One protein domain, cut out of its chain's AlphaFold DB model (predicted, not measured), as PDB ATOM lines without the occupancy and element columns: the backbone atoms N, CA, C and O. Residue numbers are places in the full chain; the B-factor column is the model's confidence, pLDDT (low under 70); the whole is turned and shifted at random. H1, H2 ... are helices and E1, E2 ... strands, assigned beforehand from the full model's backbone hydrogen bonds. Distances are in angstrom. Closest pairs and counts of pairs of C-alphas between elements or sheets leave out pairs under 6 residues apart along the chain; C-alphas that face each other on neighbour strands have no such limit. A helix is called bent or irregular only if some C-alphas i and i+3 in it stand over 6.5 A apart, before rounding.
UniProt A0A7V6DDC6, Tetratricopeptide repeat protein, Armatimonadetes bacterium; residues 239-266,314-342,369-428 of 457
ATOM      1  N   ARG A 239     -32.519   6.967   6.294       85.19
ATOM      2  CA  ARG A 239     -31.570   6.640   5.221       85.19
ATOM      3  C   ARG A 239     -32.008   7.205   3.868       85.19
ATOM      4  O   ARG A 239     -31.163   7.619   3.084       85.19
ATOM      5  N   ASN A 240     -33.312   7.210   3.596       87.81
ATOM      6  CA  ASN A 240     -33.889   7.661   2.329       87.81
ATOM      7  C   ASN A 240     -34.197   9.162   2.292       87.81
ATOM      8  O   ASN A 240     -34.552   9.664   1.227       87.81
ATOM      9  N   THR A 241     -34.085   9.874   3.417       88.69
ATOM     10  CA  THR A 241     -34.259  11.330   3.446       88.69
ATOM     11  C   THR A 241     -33.078  11.968   2.705       88.69
ATOM     12  O   THR A 241     -31.938  11.817   3.158       88.69
ATOM     13  N   PRO A 242     -33.313  12.634   1.560       89.94
ATOM     14  CA  PRO A 242     -32.240  13.246   0.794       89.94
ATOM     15  C   PRO A 242     -31.633  14.408   1.579       89.94
ATOM     16  O   PRO A 242     -32.311  15.066   2.367       89.94
ATOM     17  N   LEU A 243     -30.347  14.660   1.342       92.06
ATOM     18  CA  LEU A 243     -29.684  15.837   1.881       92.06
ATOM     19  C   LEU A 243     -30.231  17.086   1.172       92.06
ATOM     20  O   LEU A 243     -30.085  17.215  -0.043       92.06
ATOM     21  N   ALA A 244     -30.860  17.980   1.928       92.19
ATOM     22  CA  ALA A 244     -31.404  19.242   1.446       92.19
ATOM     23  C   ALA A 244     -30.479  20.408   1.821       92.19
ATOM     24  O   ALA A 244     -29.807  20.373   2.853       92.19
ATOM     25  N   ARG A 245     -30.471  21.445   0.979       93.12
ATOM     26  CA  ARG A 245     -29.874  22.747   1.300       93.12
ATOM     27  C   ARG A 245     -30.929  23.655   1.922       93.12
ATOM     28  O   ARG A 245     -32.068  23.649   1.455       93.12
ATOM     29  N   LEU A 246     -30.550  24.449   2.920       90.00
ATOM     30  CA  LEU A 246     -31.437  25.334   3.679       90.00
ATOM     31  C   LEU A 246     -32.152  26.339   2.779       90.00
ATOM     32  O   LEU A 246     -33.355  26.518   2.908       90.00
ATOM     33  N   ARG A 247     -31.459  26.913   1.789       87.88
ATOM     34  CA  ARG A 247     -32.061  27.884   0.856       87.88
ATOM     35  C   ARG A 247     -33.221  27.322   0.020       87.88
ATOM     36  O   ARG A 247     -34.030  28.083  -0.496       87.88
ATOM     37  N   SER A 248     -33.265  26.007  -0.177       85.00
ATOM     38  CA  SER A 248     -34.290  25.317  -0.970       85.00
ATOM     39  C   SER A 248     -35.082  24.314  -0.133       85.00
ATOM     40  O   SER A 248     -35.667  23.378  -0.681       85.00
ATOM     41  N   ALA A 249     -35.022  24.436   1.192       83.69
ATOM     42  CA  ALA A 249     -35.707  23.539   2.097       83.69
ATOM     43  C   ALA A 249     -37.217  23.783   2.015       83.69
ATOM     44  O   ALA A 249     -37.694  24.890   2.227       83.69
ATOM     45  N   SER A 250     -37.986  22.741   1.711       80.38
ATOM     46  CA  SER A 250     -39.439  22.784   1.871       80.38
ATOM     47  C   SER A 250     -39.809  22.524   3.330       80.38
ATOM     48  O   SER A 250     -39.174  21.686   3.978       80.38
ATOM     49  N   HIS A 251     -40.880  23.153   3.822       84.94
ATOM     50  CA  HIS A 251     -41.477  22.833   5.122       84.94
ATOM     51  C   HIS A 251     -41.655  21.323   5.323       84.94
ATOM     52  O   HIS A 251     -42.140  20.616   4.438       84.94
ATOM     53  N   GLY A 252     -41.287  20.832   6.508       87.50
ATOM     54  CA  GLY A 252     -41.409  19.416   6.855       87.50
ATOM     55  C   GLY A 252     -40.114  18.778   7.343       87.50
ATOM     56  O   GLY A 252     -39.178  19.451   7.760       87.50
ATOM     57  N   PHE A 253     -40.097  17.447   7.378       90.00
ATOM     58  CA  PHE A 253     -38.947  16.690   7.863       90.00
ATOM     59  C   PHE A 253     -37.855  16.635   6.798       90.00
ATOM     60  O   PHE A 253     -38.091  16.160   5.687       90.00
ATOM     61  N   LEU A 254     -36.658  17.092   7.149       92.94
ATOM     62  CA  LEU A 254     -35.531  17.134   6.229       92.94
ATOM     63  C   LEU A 254     -34.218  16.761   6.915       92.94
ATOM     64  O   LEU A 254     -34.122  16.675   8.142       92.94
ATOM     65  N   LYS A 255     -33.206  16.520   6.084       94.56
ATOM     66  CA  LYS A 255     -31.827  16.248   6.478       94.56
ATOM     67  C   LYS A 255     -30.957  17.379   5.940       94.56
ATOM     68  O   LYS A 255     -30.840  17.508   4.723       94.56
ATOM     69  N   VAL A 256     -30.348  18.172   6.816       95.00
ATOM     70  CA  VAL A 256     -29.405  19.244   6.448       95.00
ATOM     71  C   VAL A 256     -28.037  18.926   7.026       95.00
ATOM     72  O   VAL A 256     -27.924  18.351   8.107       95.00
ATOM     73  N   ARG A 257     -26.991  19.324   6.311       95.75
ATOM     74  CA  ARG A 257     -25.609  19.232   6.766       95.75
ATOM     75  C   ARG A 257     -24.986  20.615   6.744       95.75
ATOM     76  O   ARG A 257     -25.117  21.314   5.749       95.75
ATOM     77  N   GLY A 258     -24.283  20.968   7.810       96.00
ATOM     78  CA  GLY A 258     -23.648  22.272   7.943       96.00
ATOM     79  C   GLY A 258     -22.710  22.347   9.139       96.00
ATOM     80  O   GLY A 258     -22.533  21.377   9.877       96.00
ATOM     81  N   VAL A 259     -22.103  23.510   9.326       97.00
ATOM     82  CA  VAL A 259     -21.218  23.826  10.445       97.00
ATOM     83  C   VAL A 259     -22.052  24.346  11.611       97.00
ATOM     84  O   VAL A 259     -22.837  25.282  11.456       97.00
ATOM     85  N   ALA A 260     -21.885  23.749  12.790       96.19
ATOM     86  CA  ALA A 260     -22.572  24.176  14.003       96.19
ATOM     87  C   ALA A 260     -21.875  25.385  14.646       96.19
ATOM     88  O   ALA A 260     -20.803  25.266  15.238       96.19
ATOM     89  N   GLN A 261     -22.496  26.555  14.563       95.69
ATOM     90  CA  GLN A 261     -22.022  27.801  15.155       95.69
ATOM     91  C   GLN A 261     -22.633  28.010  16.555       95.69
ATOM     92  O   GLN A 261     -23.860  27.971  16.703       95.69
ATOM     93  N   PRO A 262     -21.820  28.272  17.596       93.38
ATOM     94  CA  PRO A 262     -22.273  28.390  18.985       93.38
ATOM     95  C   PRO A 262     -22.917  29.759  19.290       93.38
ATOM     96  O   PRO A 262     -22.499  30.471  20.201       93.38
ATOM     97  N   ALA A 263     -23.942  30.151  18.527       89.62
ATOM     98  CA  ALA A 263     -24.587  31.464  18.644       89.62
ATOM     99  C   ALA A 263     -25.268  31.706  20.006       89.62
ATOM    100  O   ALA A 263     -25.402  32.849  20.431       89.62
ATOM    101  N   PHE A 264     -25.668  30.640  20.706       91.81
ATOM    102  CA  PHE A 264     -26.324  30.711  22.017       91.81
ATOM    103  C   PHE A 264     -25.380  30.330  23.171       91.81
ATOM    104  O   PHE A 264     -25.835  30.031  24.274       91.81
ATOM    105  N   GLY A 265     -24.068  30.337  22.920       93.44
ATOM    106  CA  GLY A 265     -23.031  29.976  23.885       93.44
ATOM    107  C   GLY A 265     -22.512  28.545  23.731       93.44
ATOM    108  O   GLY A 265     -22.829  27.832  22.779       93.44
ATOM    109  N   VAL A 266     -21.673  28.137  24.684       95.44
ATOM    110  CA  VAL A 266     -21.056  26.804  24.752       95.44
ATOM    111  C   VAL A 266     -21.231  26.213  26.146       95.44
ATOM    112  O   VAL A 266     -21.231  26.938  27.140       95.44
ATOM    113  N   SER A 314     -23.388  12.660  36.749       96.25
ATOM    114  CA  SER A 314     -23.887  12.452  35.394       96.25
ATOM    115  C   SER A 314     -24.603  13.711  34.931       96.25
ATOM    116  O   SER A 314     -25.593  14.119  35.539       96.25
ATOM    117  N   ALA A 315     -24.134  14.310  33.841       95.75
ATOM    118  CA  ALA A 315     -24.753  15.483  33.244       95.75
ATOM    119  C   ALA A 315     -24.719  15.405  31.719       95.75
ATOM    120  O   ALA A 315     -23.757  14.924  31.124       95.75
ATOM    121  N   ALA A 316     -25.780  15.904  31.082       95.44
ATOM    122  CA  ALA A 316     -25.881  15.974  29.628       95.44
ATOM    123  C   ALA A 316     -26.302  17.377  29.142       95.44
ATOM    124  O   ALA A 316     -27.395  17.528  28.579       95.44
ATOM    125  N   PRO A 317     -25.514  18.433  29.432       95.31
ATOM    126  CA  PRO A 317     -25.883  19.789  29.062       95.31
ATOM    127  C   PRO A 317     -25.820  19.985  27.537       95.31
ATOM    128  O   PRO A 317     -24.973  19.429  26.834       95.31
ATOM    129  N   ARG A 318     -26.753  20.789  27.022       94.38
ATOM    130  CA  ARG A 318     -26.942  21.061  25.592       94.38
ATOM    131  C   ARG A 318     -27.394  22.498  25.390       94.38
ATOM    132  O   ARG A 318     -28.159  23.010  26.205       94.38
ATOM    133  N   VAL A 319     -26.946  23.120  24.307       95.06
ATOM    134  CA  VAL A 319     -27.250  24.519  23.979       95.06
ATOM    135  C   VAL A 319     -27.713  24.613  22.529       95.06
ATOM    136  O   VAL A 319     -27.227  23.874  21.674       95.06
ATOM    137  N   ASN A 320     -28.686  25.489  22.265       95.12
ATOM    138  CA  ASN A 320     -29.129  25.796  20.903       95.12
ATOM    139  C   ASN A 320     -27.944  26.291  20.066       95.12
ATOM    140  O   ASN A 320     -27.018  26.913  20.578       95.12
ATOM    141  N   PHE A 321     -27.954  26.036  18.766       95.75
ATOM    142  CA  PHE A 321     -26.870  26.486  17.895       95.75
ATOM    143  C   PHE A 321     -27.411  26.853  16.521       95.75
ATOM    144  O   PHE A 321     -28.505  26.441  16.142       95.75
ATOM    145  N   VAL A 322     -26.650  27.655  15.785       95.81
ATOM    146  CA  VAL A 322     -26.974  27.990  14.397       95.81
ATOM    147  C   VAL A 322     -26.251  26.999  13.500       95.81
ATOM    148  O   VAL A 322     -25.047  26.808  13.624       95.81
ATOM    149  N   LEU A 323     -26.982  26.337  12.615       96.06
ATOM    150  CA  LEU A 323     -26.431  25.475  11.583       96.06
ATOM    151  C   LEU A 323     -26.275  26.283  10.300       96.06
ATOM    152  O   LEU A 323     -27.269  26.778   9.774       96.06
ATOM    153  N   ASP A 324     -25.050  26.387   9.800       95.88
ATOM    154  CA  ASP A 324     -24.733  27.066   8.544       95.88
ATOM    155  C   ASP A 324     -24.308  26.042   7.487       95.88
ATOM    156  O   ASP A 324     -23.298  25.355   7.648       95.88
ATOM    157  N   ASP A 325     -25.090  25.906   6.416       95.06
ATOM    158  CA  ASP A 325     -24.798  24.979   5.313       95.06
ATOM    159  C   ASP A 325     -24.063  25.642   4.131       95.06
ATOM    160  O   ASP A 325     -23.869  25.021   3.081       95.06
ATOM    161  N   GLY A 326     -23.668  26.911   4.281       93.94
ATOM    162  CA  GLY A 326     -23.063  27.742   3.241       93.94
ATOM    163  C   GLY A 326     -24.067  28.343   2.251       93.94
ATOM    164  O   GLY A 326     -23.686  29.172   1.424       93.94
ATOM    165  N   THR A 327     -25.344  27.954   2.306       92.81
ATOM    166  CA  THR A 327     -26.430  28.553   1.507       92.81
ATOM    167  C   THR A 327     -27.455  29.312   2.336       92.81
ATOM    168  O   THR A 327     -28.124  30.196   1.801       92.81
ATOM    169  N   GLY A 328     -27.566  28.985   3.619       91.12
ATOM    170  CA  GLY A 328     -28.405  29.646   4.600       91.12
ATOM    171  C   GLY A 328     -28.000  29.240   6.014       91.12
ATOM    172  O   GLY A 328     -27.114  28.409   6.219       91.12
ATOM    173  N   SER A 329     -28.665  29.834   6.998       93.00
ATOM    174  CA  SER A 329     -28.433  29.536   8.408       93.00
ATOM    175  C   SER A 329     -29.760  29.249   9.094       93.00
ATOM    176  O   SER A 329     -30.723  29.980   8.881       93.00
ATOM    177  N   ALA A 330     -29.808  28.198   9.910       93.56
ATOM    178  CA  ALA A 330     -31.001  27.812  10.656       93.56
ATOM    179  C   ALA A 330     -30.685  27.595  12.136       93.56
ATOM    180  O   ALA A 330     -29.673  26.991  12.483       93.56
ATOM    181  N   VAL A 331     -31.569  28.048  13.020       94.31
ATOM    182  CA  VAL A 331     -31.464  27.778  14.455       94.31
ATOM    183  C   VAL A 331     -31.920  26.347  14.723       94.31
ATOM    184  O   VAL A 331     -33.048  25.967  14.411       94.31
ATOM    185  N   VAL A 332     -31.043  25.548  15.322       94.62
ATOM    186  CA  VAL A 332     -31.349  24.190  15.773       94.62
ATOM    187  C   VAL A 332     -31.770  24.245  17.231       94.62
ATOM    188  O   VAL A 332     -30.971  24.560  18.119       94.62
ATOM    189  N   GLU A 333     -33.029  23.905  17.483       93.44
ATOM    190  CA  GLU A 333     -33.554  23.775  18.833       93.44
ATOM    191  C   GLU A 333     -33.230  22.397  19.401       93.44
ATOM    192  O   GLU A 333     -33.655  21.358  18.886       93.44
ATOM    193  N   VAL A 334     -32.480  22.380  20.501       91.88
ATOM    194  CA  VAL A 334     -31.949  21.132  21.069       91.88
ATOM    195  C   VAL A 334     -32.898  20.455  22.053       91.88
ATOM    196  O   VAL A 334     -32.629  19.342  22.520       91.88
ATOM    197  N   GLN A 335     -34.012  21.101  22.400       89.81
ATOM    198  CA  GLN A 335     -34.985  20.541  23.330       89.81
ATOM    199  C   GLN A 335     -35.644  19.300  22.716       89.81
ATOM    200  O   GLN A 335     -36.265  19.355  21.661       89.81
ATOM    201  N   GLY A 336     -35.476  18.150  23.374       87.69
ATOM    202  CA  GLY A 336     -35.955  16.860  22.863       87.69
ATOM    203  C   GLY A 336     -35.085  16.242  21.762       87.69
ATOM    204  O   GLY A 336     -35.361  15.117  21.350       87.69
ATOM    205  N   ALA A 337     -34.023  16.921  21.315       91.25
ATOM    206  CA  ALA A 337     -33.112  16.380  20.315       91.25
ATOM    207  C   ALA A 337     -32.246  15.242  20.882       91.25
ATOM    208  O   ALA A 337     -31.791  15.295  22.031       91.25
ATOM    209  N   GLU A 338     -32.016  14.223  20.056       92.62
ATOM    210  CA  GLU A 338     -31.075  13.131  20.294       92.62
ATOM    211  C   GLU A 338     -29.715  13.487  19.686       92.62
ATOM    212  O   GLU A 338     -29.626  13.921  18.536       92.62
ATOM    213  N   PHE A 339     -28.649  13.284  20.453       93.69
ATOM    214  CA  PHE A 339     -27.286  13.605  20.043       93.69
ATOM    215  C   PHE A 339     -26.459  12.337  19.905       93.69
ATOM    216  O   PHE A 339     -26.511  11.453  20.762       93.69
ATOM    217  N   TYR A 340     -25.660  12.281  18.845       93.19
ATOM    218  CA  TYR A 340     -24.732  11.189  18.575       93.19
ATOM    219  C   TYR A 340     -23.307  11.752  18.476       93.19
ATOM    220  O   TYR A 340     -22.808  11.976  17.368       93.19
ATOM    221  N   PRO A 341     -22.668  12.047  19.625       93.50
ATOM    222  CA  PRO A 341     -21.270  12.460  19.660       93.50
ATOM    223  C   PRO A 341     -20.354  11.292  19.269       93.50
ATOM    224  O   PRO A 341     -20.626  10.137  19.595       93.50
ATOM    225  N   ASP A 342     -19.241  11.604  18.616       89.44
ATOM    226  CA  ASP A 342     -18.189  10.639  18.272       89.44
ATOM    227  C   ASP A 342     -16.912  10.910  19.073       89.44
ATOM    228  O   ASP A 342     -16.215   9.979  19.473       89.44
ATOM    229  N   VAL A 369     -16.301  11.700  28.896       97.56
ATOM    230  CA  VAL A 369     -16.912  12.904  28.327       97.56
ATOM    231  C   VAL A 369     -17.116  12.680  26.837       97.56
ATOM    232  O   VAL A 369     -16.162  12.695  26.061       97.56
ATOM    233  N   HIS A 370     -18.363  12.466  26.435       96.69
ATOM    234  CA  HIS A 370     -18.760  12.478  25.033       96.69
ATOM    235  C   HIS A 370     -19.191  13.890  24.647       96.69
ATOM    236  O   HIS A 370     -19.976  14.502  25.368       96.69
ATOM    237  N   TYR A 371     -18.708  14.421  23.526       96.44
ATOM    238  CA  TYR A 371     -19.001  15.809  23.165       96.44
ATOM    239  C   TYR A 371     -19.068  16.058  21.657       96.44
ATOM    240  O   TYR A 371     -18.553  15.288  20.845       96.44
ATOM    241  N   ILE A 372     -19.719  17.164  21.289       96.31
ATOM    242  CA  ILE A 372     -19.685  17.737  19.940       96.31
ATOM    243  C   ILE A 372     -19.016  19.114  20.040       96.31
ATOM    244  O   ILE A 372     -19.568  19.991  20.714       96.31
ATOM    245  N   PRO A 373     -17.835  19.320  19.431       95.62
ATOM    246  CA  PRO A 373     -17.117  20.580  19.550       95.62
ATOM    247  C   PRO A 373     -17.859  21.719  18.834       95.62
ATOM    248  O   PRO A 373     -18.657  21.471  17.923       95.62
ATOM    249  N   PRO A 374     -17.613  22.981  19.225       95.06
ATOM    250  CA  PRO A 374     -18.085  24.124  18.455       95.06
ATOM    251  C   PRO A 374     -17.466  24.092  17.054       95.06
ATOM    252  O   PRO A 374     -16.349  23.610  16.870       95.06
ATOM    253  N   HIS A 375     -18.192  24.605  16.063       95.88
ATOM    254  CA  HIS A 375     -17.780  24.615  14.654       95.88
ATOM    255  C   HIS A 375     -17.568  23.222  14.041       95.88
ATOM    256  O   HIS A 375     -16.966  23.095  12.976       95.88
ATOM    257  N   ALA A 376     -18.086  22.167  14.676       95.44
ATOM    258  CA  ALA A 376     -18.117  20.846  14.071       95.44
ATOM    259  C   ALA A 376     -19.069  20.822  12.871       95.44
ATOM    260  O   ALA A 376     -20.147  21.423  12.907       95.44
ATOM    261  N   THR A 377     -18.706  20.064  11.837       96.25
ATOM    262  CA  THR A 377     -19.653  19.753  10.764       96.25
ATOM    263  C   THR A 377     -20.599  18.665  11.255       96.25
ATOM    264  O   THR A 377     -20.179  17.560  11.614       96.25
ATOM    265  N   VAL A 378     -21.885  18.992  11.299       96.31
ATOM    266  CA  VAL A 378     -22.942  18.114  11.794       96.31
ATOM    267  C   VAL A 378     -24.009  17.928  10.728       96.31
ATOM    268  O   VAL A 378     -24.248  18.779   9.872       96.31
ATOM    269  N   THR A 379     -24.667  16.783  10.798       95.69
ATOM    270  CA  THR A 379     -25.887  16.495  10.059       95.69
ATOM    271  C   THR A 379     -27.048  16.507  11.033       95.69
ATOM    272  O   THR A 379     -27.017  15.832  12.065       95.69
ATOM    273  N   VAL A 380     -28.061  17.298  10.705       94.94
ATOM    274  CA  VAL A 380     -29.262  17.480  11.509       94.94
ATOM    275  C   VAL A 380     -30.452  16.927  10.740       94.94
ATOM    276  O   VAL A 380     -30.718  17.325   9.605       94.94
ATOM    277  N   TRP A 381     -31.179  16.012  11.376       93.81
ATOM    278  CA  TRP A 381     -32.522  15.631  10.959       93.81
ATOM    279  C   TRP A 381     -33.496  16.337  11.874       93.81
ATOM    280  O   TRP A 381     -33.425  16.188  13.091       93.81
ATOM    281  N   GLY A 382     -34.414  17.085  11.297       93.25
ATOM    282  CA  GLY A 382     -35.367  17.850  12.075       93.25
ATOM    283  C   GLY A 382     -36.537  18.258  11.217       93.25
ATOM    284  O   GLY A 382     -36.495  18.164   9.986       93.25
ATOM    285  N   ARG A 383     -37.601  18.698  11.884       91.81
ATOM    286  CA  ARG A 383     -38.685  19.345  11.172       91.81
ATOM    287  C   ARG A 383     -38.337  20.811  10.999       91.81
ATOM    288  O   ARG A 383     -38.057  21.509  11.971       91.81
ATOM    289  N   TYR A 384     -38.314  21.216   9.743       90.62
ATOM    290  CA  TYR A 384     -38.078  22.571   9.314       90.62
ATOM    291  C   TYR A 384     -39.382  23.353   9.302       90.62
ATOM    292  O   TYR A 384     -40.388  22.896   8.742       90.62
ATOM    293  N   TYR A 385     -39.325  24.524   9.922       86.69
ATOM    294  CA  TYR A 385     -40.380  25.518   9.911       86.69
ATOM    295  C   TYR A 385     -39.754  26.900   9.758       86.69
ATOM    296  O   TYR A 385     -38.736  27.199  10.390       86.69
ATOM    297  N   GLU A 386     -40.393  27.739   8.959       83.00
ATOM    298  CA  GLU A 386     -40.192  29.181   8.996       83.00
ATOM    299  C   GLU A 386     -41.151  29.746  10.044       83.00
ATOM    300  O   GLU A 386     -42.334  29.388  10.085       83.00
ATOM    301  N   HIS A 387     -40.625  30.541  10.974       68.25
ATOM    302  CA  HIS A 387     -41.453  31.227  11.954       68.25
ATOM    303  C   HIS A 387     -41.513  32.707  11.594       68.25
ATOM    304  O   HIS A 387     -40.509  33.408  11.719       68.25
ATOM    305  N   ASP A 388     -42.696  33.171  11.191       57.03
ATOM    306  CA  ASP A 388     -42.992  34.594  11.029       57.03
ATOM    307  C   ASP A 388     -43.051  35.228  12.422       57.03
ATOM    308  O   ASP A 388     -44.098  35.279  13.073       57.03
ATOM    309  N   LEU A 389     -41.905  35.670  12.934       53.78
ATOM    310  CA  LEU A 389     -41.862  36.480  14.145       53.78
ATOM    311  C   LEU A 389     -42.352  37.895  13.787       53.78
ATOM    312  O   LEU A 389     -41.714  38.578  12.979       53.78
ATOM    313  N   PRO A 390     -43.473  38.374  14.362       47.38
ATOM    314  CA  PRO A 390     -43.961  39.716  14.076       47.38
ATOM    315  C   PRO A 390     -42.923  40.749  14.536       47.38
ATOM    316  O   PRO A 390     -42.690  40.919  15.731       47.38
ATOM    317  N   GLY A 391     -42.293  41.437  13.577       54.81
ATOM    318  CA  GLY A 391     -41.329  42.515  13.828       54.81
ATOM    319  C   GLY A 391     -39.861  42.207  13.502       54.81
ATOM    320  O   GLY A 391     -39.039  43.117  13.592       54.81
ATOM    321  N   THR A 392     -39.508  40.989  13.079       51.41
ATOM    322  CA  THR A 392     -38.165  40.686  12.549       51.41
ATOM    323  C   THR A 392     -38.197  40.620  11.026       51.41
ATOM    324  O   THR A 392     -38.945  39.843  10.450       51.41
ATOM    325  N   ALA A 393     -37.362  41.412  10.350       46.78
ATOM    326  CA  ALA A 393     -37.308  41.502   8.883       46.78
ATOM    327  C   ALA A 393     -36.693  40.265   8.178       46.78
ATOM    328  O   ALA A 393     -36.303  40.350   7.014       46.78
ATOM    329  N   ARG A 394     -36.541  39.138   8.880       53.41
ATOM    330  CA  ARG A 394     -36.025  37.878   8.339       53.41
ATOM    331  C   ARG A 394     -36.800  36.716   8.935       53.41
ATOM    332  O   ARG A 394     -36.869  36.606  10.157       53.41
ATOM    333  N   ASP A 395     -37.289  35.847   8.064       60.56
ATOM    334  CA  ASP A 395     -37.826  34.541   8.423       60.56
ATOM    335  C   ASP A 395     -36.695  33.743   9.086       60.56
ATOM    336  O   ASP A 395     -35.709  33.357   8.445       60.56
ATOM    337  N   GLU A 396     -36.762  33.570  10.406       74.50
ATOM    338  CA  GLU A 396     -35.782  32.752  11.113       74.50
ATOM    339  C   GLU A 396     -36.079  31.281  10.822       74.50
ATOM    340  O   GLU A 396     -37.022  30.682  11.342       74.50
ATOM    341  N   MET A 397     -35.236  30.691   9.978       87.50
ATOM    342  CA  MET A 397     -35.242  29.264   9.692       87.50
ATOM    343  C   MET A 397     -34.980  28.474  10.976       87.50
ATOM    344  O   MET A 397     -33.943  28.655  11.621       87.50
ATOM    345  N   ARG A 398     -35.891  27.569  11.346       89.44
ATOM    346  CA  ARG A 398     -35.776  26.763  12.567       89.44
ATOM    347  C   ARG A 398     -35.876  25.271  12.288       89.44
ATOM    348  O   ARG A 398     -36.697  24.813  11.495       89.44
ATOM    349  N   LEU A 399     -35.038  24.507  12.982       90.75
ATOM    350  CA  LEU A 399     -35.049  23.049  13.003       90.75
ATOM    351  C   LEU A 399     -35.419  22.586  14.407       90.75
ATOM    352  O   LEU A 399     -34.635  22.742  15.344       90.75
ATOM    353  N   GLN A 400     -36.612  22.012  14.545       89.69
ATOM    354  CA  GLN A 400     -37.170  21.630  15.838       89.69
ATOM    355  C   GLN A 400     -37.441  20.126  15.933       89.69
ATOM    356  O   GLN A 400     -37.619  19.407  14.941       89.69
ATOM    357  N   TYR A 401     -37.488  19.655  17.179       86.31
ATOM    358  CA  TYR A 401     -38.040  18.361  17.544       86.31
ATOM    359  C   TYR A 401     -39.502  18.213  17.099       86.31
ATOM    360  O   TYR A 401     -40.369  19.006  17.453       86.31
ATOM    361  N   ASP A 402     -39.783  17.121  16.387       82.25
ATOM    362  CA  ASP A 402     -41.137  16.632  16.131       82.25
ATOM    363  C   ASP A 402     -41.353  15.341  16.934       82.25
ATOM    364  O   ASP A 402     -40.511  14.440  16.910       82.25
ATOM    365  N   ARG A 403     -42.505  15.216  17.603       76.25
ATOM    366  CA  ARG A 403     -42.911  14.016  18.350       76.25
ATOM    367  C   ARG A 403     -42.830  12.741  17.507       76.25
ATOM    368  O   ARG A 403     -42.589  11.668  18.059       76.25
ATOM    369  N   PHE A 404     -43.039  12.840  16.194       71.19
ATOM    370  CA  PHE A 404     -43.061  11.675  15.309       71.19
ATOM    371  C   PHE A 404     -41.676  11.240  14.821       71.19
ATOM    372  O   PHE A 404     -41.414  10.038  14.738       71.19
ATOM    373  N   HIS A 405     -40.787  12.192  14.529       70.75
ATOM    374  CA  HIS A 405     -39.520  11.911  13.844       70.75
ATOM    375  C   HIS A 405     -38.276  12.144  14.709       70.75
ATOM    376  O   HIS A 405     -37.224  11.587  14.395       70.75
ATOM    377  N   LYS A 406     -38.431  12.863  15.832       83.94
ATOM    378  CA  LYS A 406     -37.375  13.385  16.710       83.94
ATOM    379  C   LYS A 406     -36.377  14.283  15.960       83.94
ATOM    380  O   LYS A 406     -36.118  14.102  14.776       83.94
ATOM    381  N   CYS A 407     -35.812  15.272  16.646       87.00
ATOM    382  CA  CYS A 407     -34.646  15.988  16.124       87.00
ATOM    383  C   CYS A 407     -33.398  15.153  16.439       87.00
ATOM    384  O   CYS A 407     -33.272  14.658  17.558       87.00
ATOM    385  N   MET A 408     -32.511  14.947  15.470       91.81
ATOM    386  CA  MET A 408     -31.270  14.190  15.641       91.81
ATOM    387  C   MET A 408     -30.095  15.015  15.145       91.81
ATOM    388  O   MET A 408     -30.138  15.527  14.030       91.81
ATOM    389  N   VAL A 409     -29.038  15.087  15.947       92.00
ATOM    390  CA  VAL A 409     -27.788  15.770  15.609       92.00
ATOM    391  C   VAL A 409     -26.659  14.747  15.639       92.00
ATOM    392  O   VAL A 409     -26.389  14.131  16.673       92.00
ATOM    393  N   VAL A 410     -26.011  14.546  14.496       92.75
ATOM    394  CA  VAL A 410     -24.950  13.547  14.313       92.75
ATOM    395  C   VAL A 410     -23.731  14.236  13.715       92.75
ATOM    396  O   VAL A 410     -23.866  15.058  12.811       92.75
ATOM    397  N   LEU A 411     -22.537  13.895  14.192       90.88
ATOM    398  CA  LEU A 411     -21.298  14.339  13.554       90.88
ATOM    399  C   LEU A 411     -21.159  13.759  12.142       90.88
ATOM    400  O   LEU A 411     -21.586  12.635  11.859       90.88
ATOM    401  N   GLU A 412     -20.558  14.534  11.246       85.75
ATOM    402  CA  GLU A 412     -20.306  14.087   9.881       85.75
ATOM    403  C   GLU A 412     -19.576  12.729   9.840       85.75
ATOM    404  O   GLU A 412     -18.682  12.460  10.636       85.75
ATOM    405  N   GLY A 413     -19.968  11.853   8.906       81.62
ATOM    406  CA  GLY A 413     -19.340  10.541   8.711       81.62
ATOM    407  C   GLY A 413     -19.904   9.434   9.607       81.62
ATOM    408  O   GLY A 413     -19.692   8.255   9.329       81.62
ATOM    409  N   HIS A 414     -20.707   9.782  10.618       85.81
ATOM    410  CA  HIS A 414     -21.296   8.822  11.561       85.81
ATOM    411  C   HIS A 414     -22.780   8.528  11.325       85.81
ATOM    412  O   HIS A 414     -23.403   7.808  12.104       85.81
ATOM    413  N   GLU A 415     -23.350   9.014  10.223       85.56
ATOM    414  CA  GLU A 415     -24.753   8.774   9.868       85.56
ATOM    415  C   GLU A 415     -25.076   7.273   9.770       85.56
ATOM    416  O   GLU A 415     -26.126   6.813  10.219       85.56
ATOM    417  N   SER A 416     -24.135   6.489   9.229       83.88
ATOM    418  CA  SER A 416     -24.279   5.041   9.071       83.88
ATOM    419  C   SER A 416     -24.478   4.329  10.408       83.88
ATOM    420  O   SER A 416     -25.301   3.417  10.458       83.88
ATOM    421  N   LYS A 417     -23.816   4.783  11.487       83.44
ATOM    422  CA  LYS A 417     -23.970   4.232  12.847       83.44
ATOM    423  C   LYS A 417     -25.404   4.402  13.356       83.44
ATOM    424  O   LYS A 417     -25.948   3.496  13.983       83.44
ATOM    425  N   VAL A 418     -26.040   5.538  13.062       81.56
ATOM    426  CA  VAL A 418     -27.416   5.838  13.501       81.56
ATOM    427  C   VAL A 418     -28.410   4.925  12.787       81.56
ATOM    428  O   VAL A 418     -29.287   4.327  13.419       81.56
ATOM    429  N   TYR A 419     -28.247   4.752  11.473       82.12
ATOM    430  CA  TYR A 419     -29.107   3.861  10.699       82.12
ATOM    431  C   TYR A 419     -28.871   2.390  11.048       82.12
ATOM    432  O   TYR A 419     -29.838   1.642  11.195       82.12
ATOM    433  N   SER A 420     -27.612   1.966  11.206       78.00
ATOM    434  CA  SER A 420     -27.262   0.583  11.539       78.00
ATOM    435  C   SER A 420     -27.720   0.203  12.942       78.00
ATOM    436  O   SER A 420     -28.174  -0.916  13.137       78.00
ATOM    437  N   ALA A 421     -27.675   1.125  13.909       79.62
ATOM    438  CA  ALA A 421     -28.188   0.873  15.251       79.62
ATOM    439  C   ALA A 421     -29.708   0.652  15.246       79.62
ATOM    440  O   ALA A 421     -30.195  -0.306  15.843       79.62
ATOM    441  N   ARG A 422     -30.472   1.488  14.525       79.44
ATOM    442  CA  ARG A 422     -31.940   1.353  14.454       79.44
ATOM    443  C   ARG A 422     -32.383   0.145  13.626       79.44
ATOM    444  O   ARG A 422     -33.275  -0.587  14.045       79.44
ATOM    445  N   THR A 423     -31.746  -0.096  12.481       78.25
ATOM    446  CA  THR A 423     -32.037  -1.274  11.641       78.25
ATOM    447  C   THR A 423     -31.556  -2.572  12.287       78.25
ATOM    448  O   THR A 423     -32.282  -3.561  12.263       78.25
ATOM    449  N   GLY A 424     -30.386  -2.564  12.929       76.81
ATOM    450  CA  GLY A 424     -29.834  -3.695  13.672       76.81
ATOM    451  C   GLY A 424     -30.650  -4.037  14.918       76.81
ATOM    452  O   GLY A 424     -30.935  -5.207  15.147       76.81
ATOM    453  N   GLY A 425     -31.110  -3.033  15.672       80.06
ATOM    454  CA  GLY A 425     -32.048  -3.237  16.780       80.06
ATOM    455  C   GLY A 425     -33.373  -3.841  16.311       80.06
ATOM    456  O   GLY A 425     -33.875  -4.779  16.928       80.06
ATOM    457  N   GLY A 426     -33.893  -3.377  15.169       77.88
ATOM    458  CA  GLY A 426     -35.066  -3.983  14.540       77.88
ATOM    459  C   GLY A 426     -34.836  -5.438  14.128       77.88
ATOM    460  O   GLY A 426     -35.668  -6.293  14.414       77.88
ATOM    461  N   LEU A 427     -33.684  -5.750  13.531       80.12
ATOM    462  CA  LEU A 427     -33.315  -7.121  13.174       80.12
ATOM    463  C   LEU A 427     -33.202  -8.025  14.411       80.12
ATOM    464  O   LEU A 427     -33.737  -9.130  14.405       80.12
ATOM    465  N   ALA A 428     -32.556  -7.556  15.480       81.38
ATOM    466  CA  ALA A 428     -32.431  -8.305  16.728       81.38
ATOM    467  C   ALA A 428     -33.806  -8.612  17.341       81.38
ATOM    468  O   ALA A 428     -34.082  -9.758  17.692       81.38
TER     469      ALA A 428
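Overview. This is residues 239 to 266, 314 to 342 and 369 to 428 of the 457 residues of the protein "Tetratricopeptide repeat protein" of Armatimonadetes bacterium (UniProt A0A7V6DDC6). You are looking at a small closed barrel of five strands, E1, E2, E3, E7 and E6, with E8 added beside the bent E6, E4 added beside E8, and H1 outside. The end of H1, residues 421 to 428, sticks out, and the turn of the E6 and E7 hairpin makes the opposite end of the length. The 117 printed residues hold eight named strands, then one helix, class mixed; the sheet is mixed too. The whole is compact, radius of gyration of the C-alphas 14.3 A, yet elongated, 51 by 32 by 26 A.

Along the chain. Find C-alpha 252 at (-41.409, 19.416, 6.855); E1 runs from there to 261, 22.7 A, bending by 77 degrees at 258. Next come E2, residues 321 to 324, E3, 329 to 332, E4, 338 to 340, and E5, 369 to 372. E6, 377 to 387, spans 24.7 A and bends by 79 degrees at 381. E7, 396 to 400, and E8, 408 to 411, precede H1, 415 to 428, 19.9 A, ending at (-32.431, -8.305, 16.728).

Arrangement. Round the ring, look for N 259 and O 324 (E1, E2), 2.8 A; N 323 and O 330 (E2, E3), 2.8 A; N 331 and O 397 (E3, E7), 2.8 A; N 385 and O 398 (E7, E6), 3.1 A; N 256 and O 380 (E6, E1), 2.9 A. E3 and E7 are parallel, the other ring pairs antiparallel. E8 is antiparallel to E6, N 379 to O 410 2.8 A, and parallel to E4, N 340 to O 409 2.9 A. E5 pairs with no named strand. H1 is on the barrel at a height over the sheet of 12.4 A; its closest C-alphas to E4 are Val 418 and Tyr 340, 7.8 A. Every O i to N i+4 pair in H1 is within hydrogen-bond range.

Size, cuts and confidence. C-alphas 391 and 428 are farthest apart, 51.7 A. The cuts after 266 and 342 leave gaps of 18.1 A and 10.4 A. Of the links printed whole, none is long. Residues 387 to 395 are under pLDDT 70.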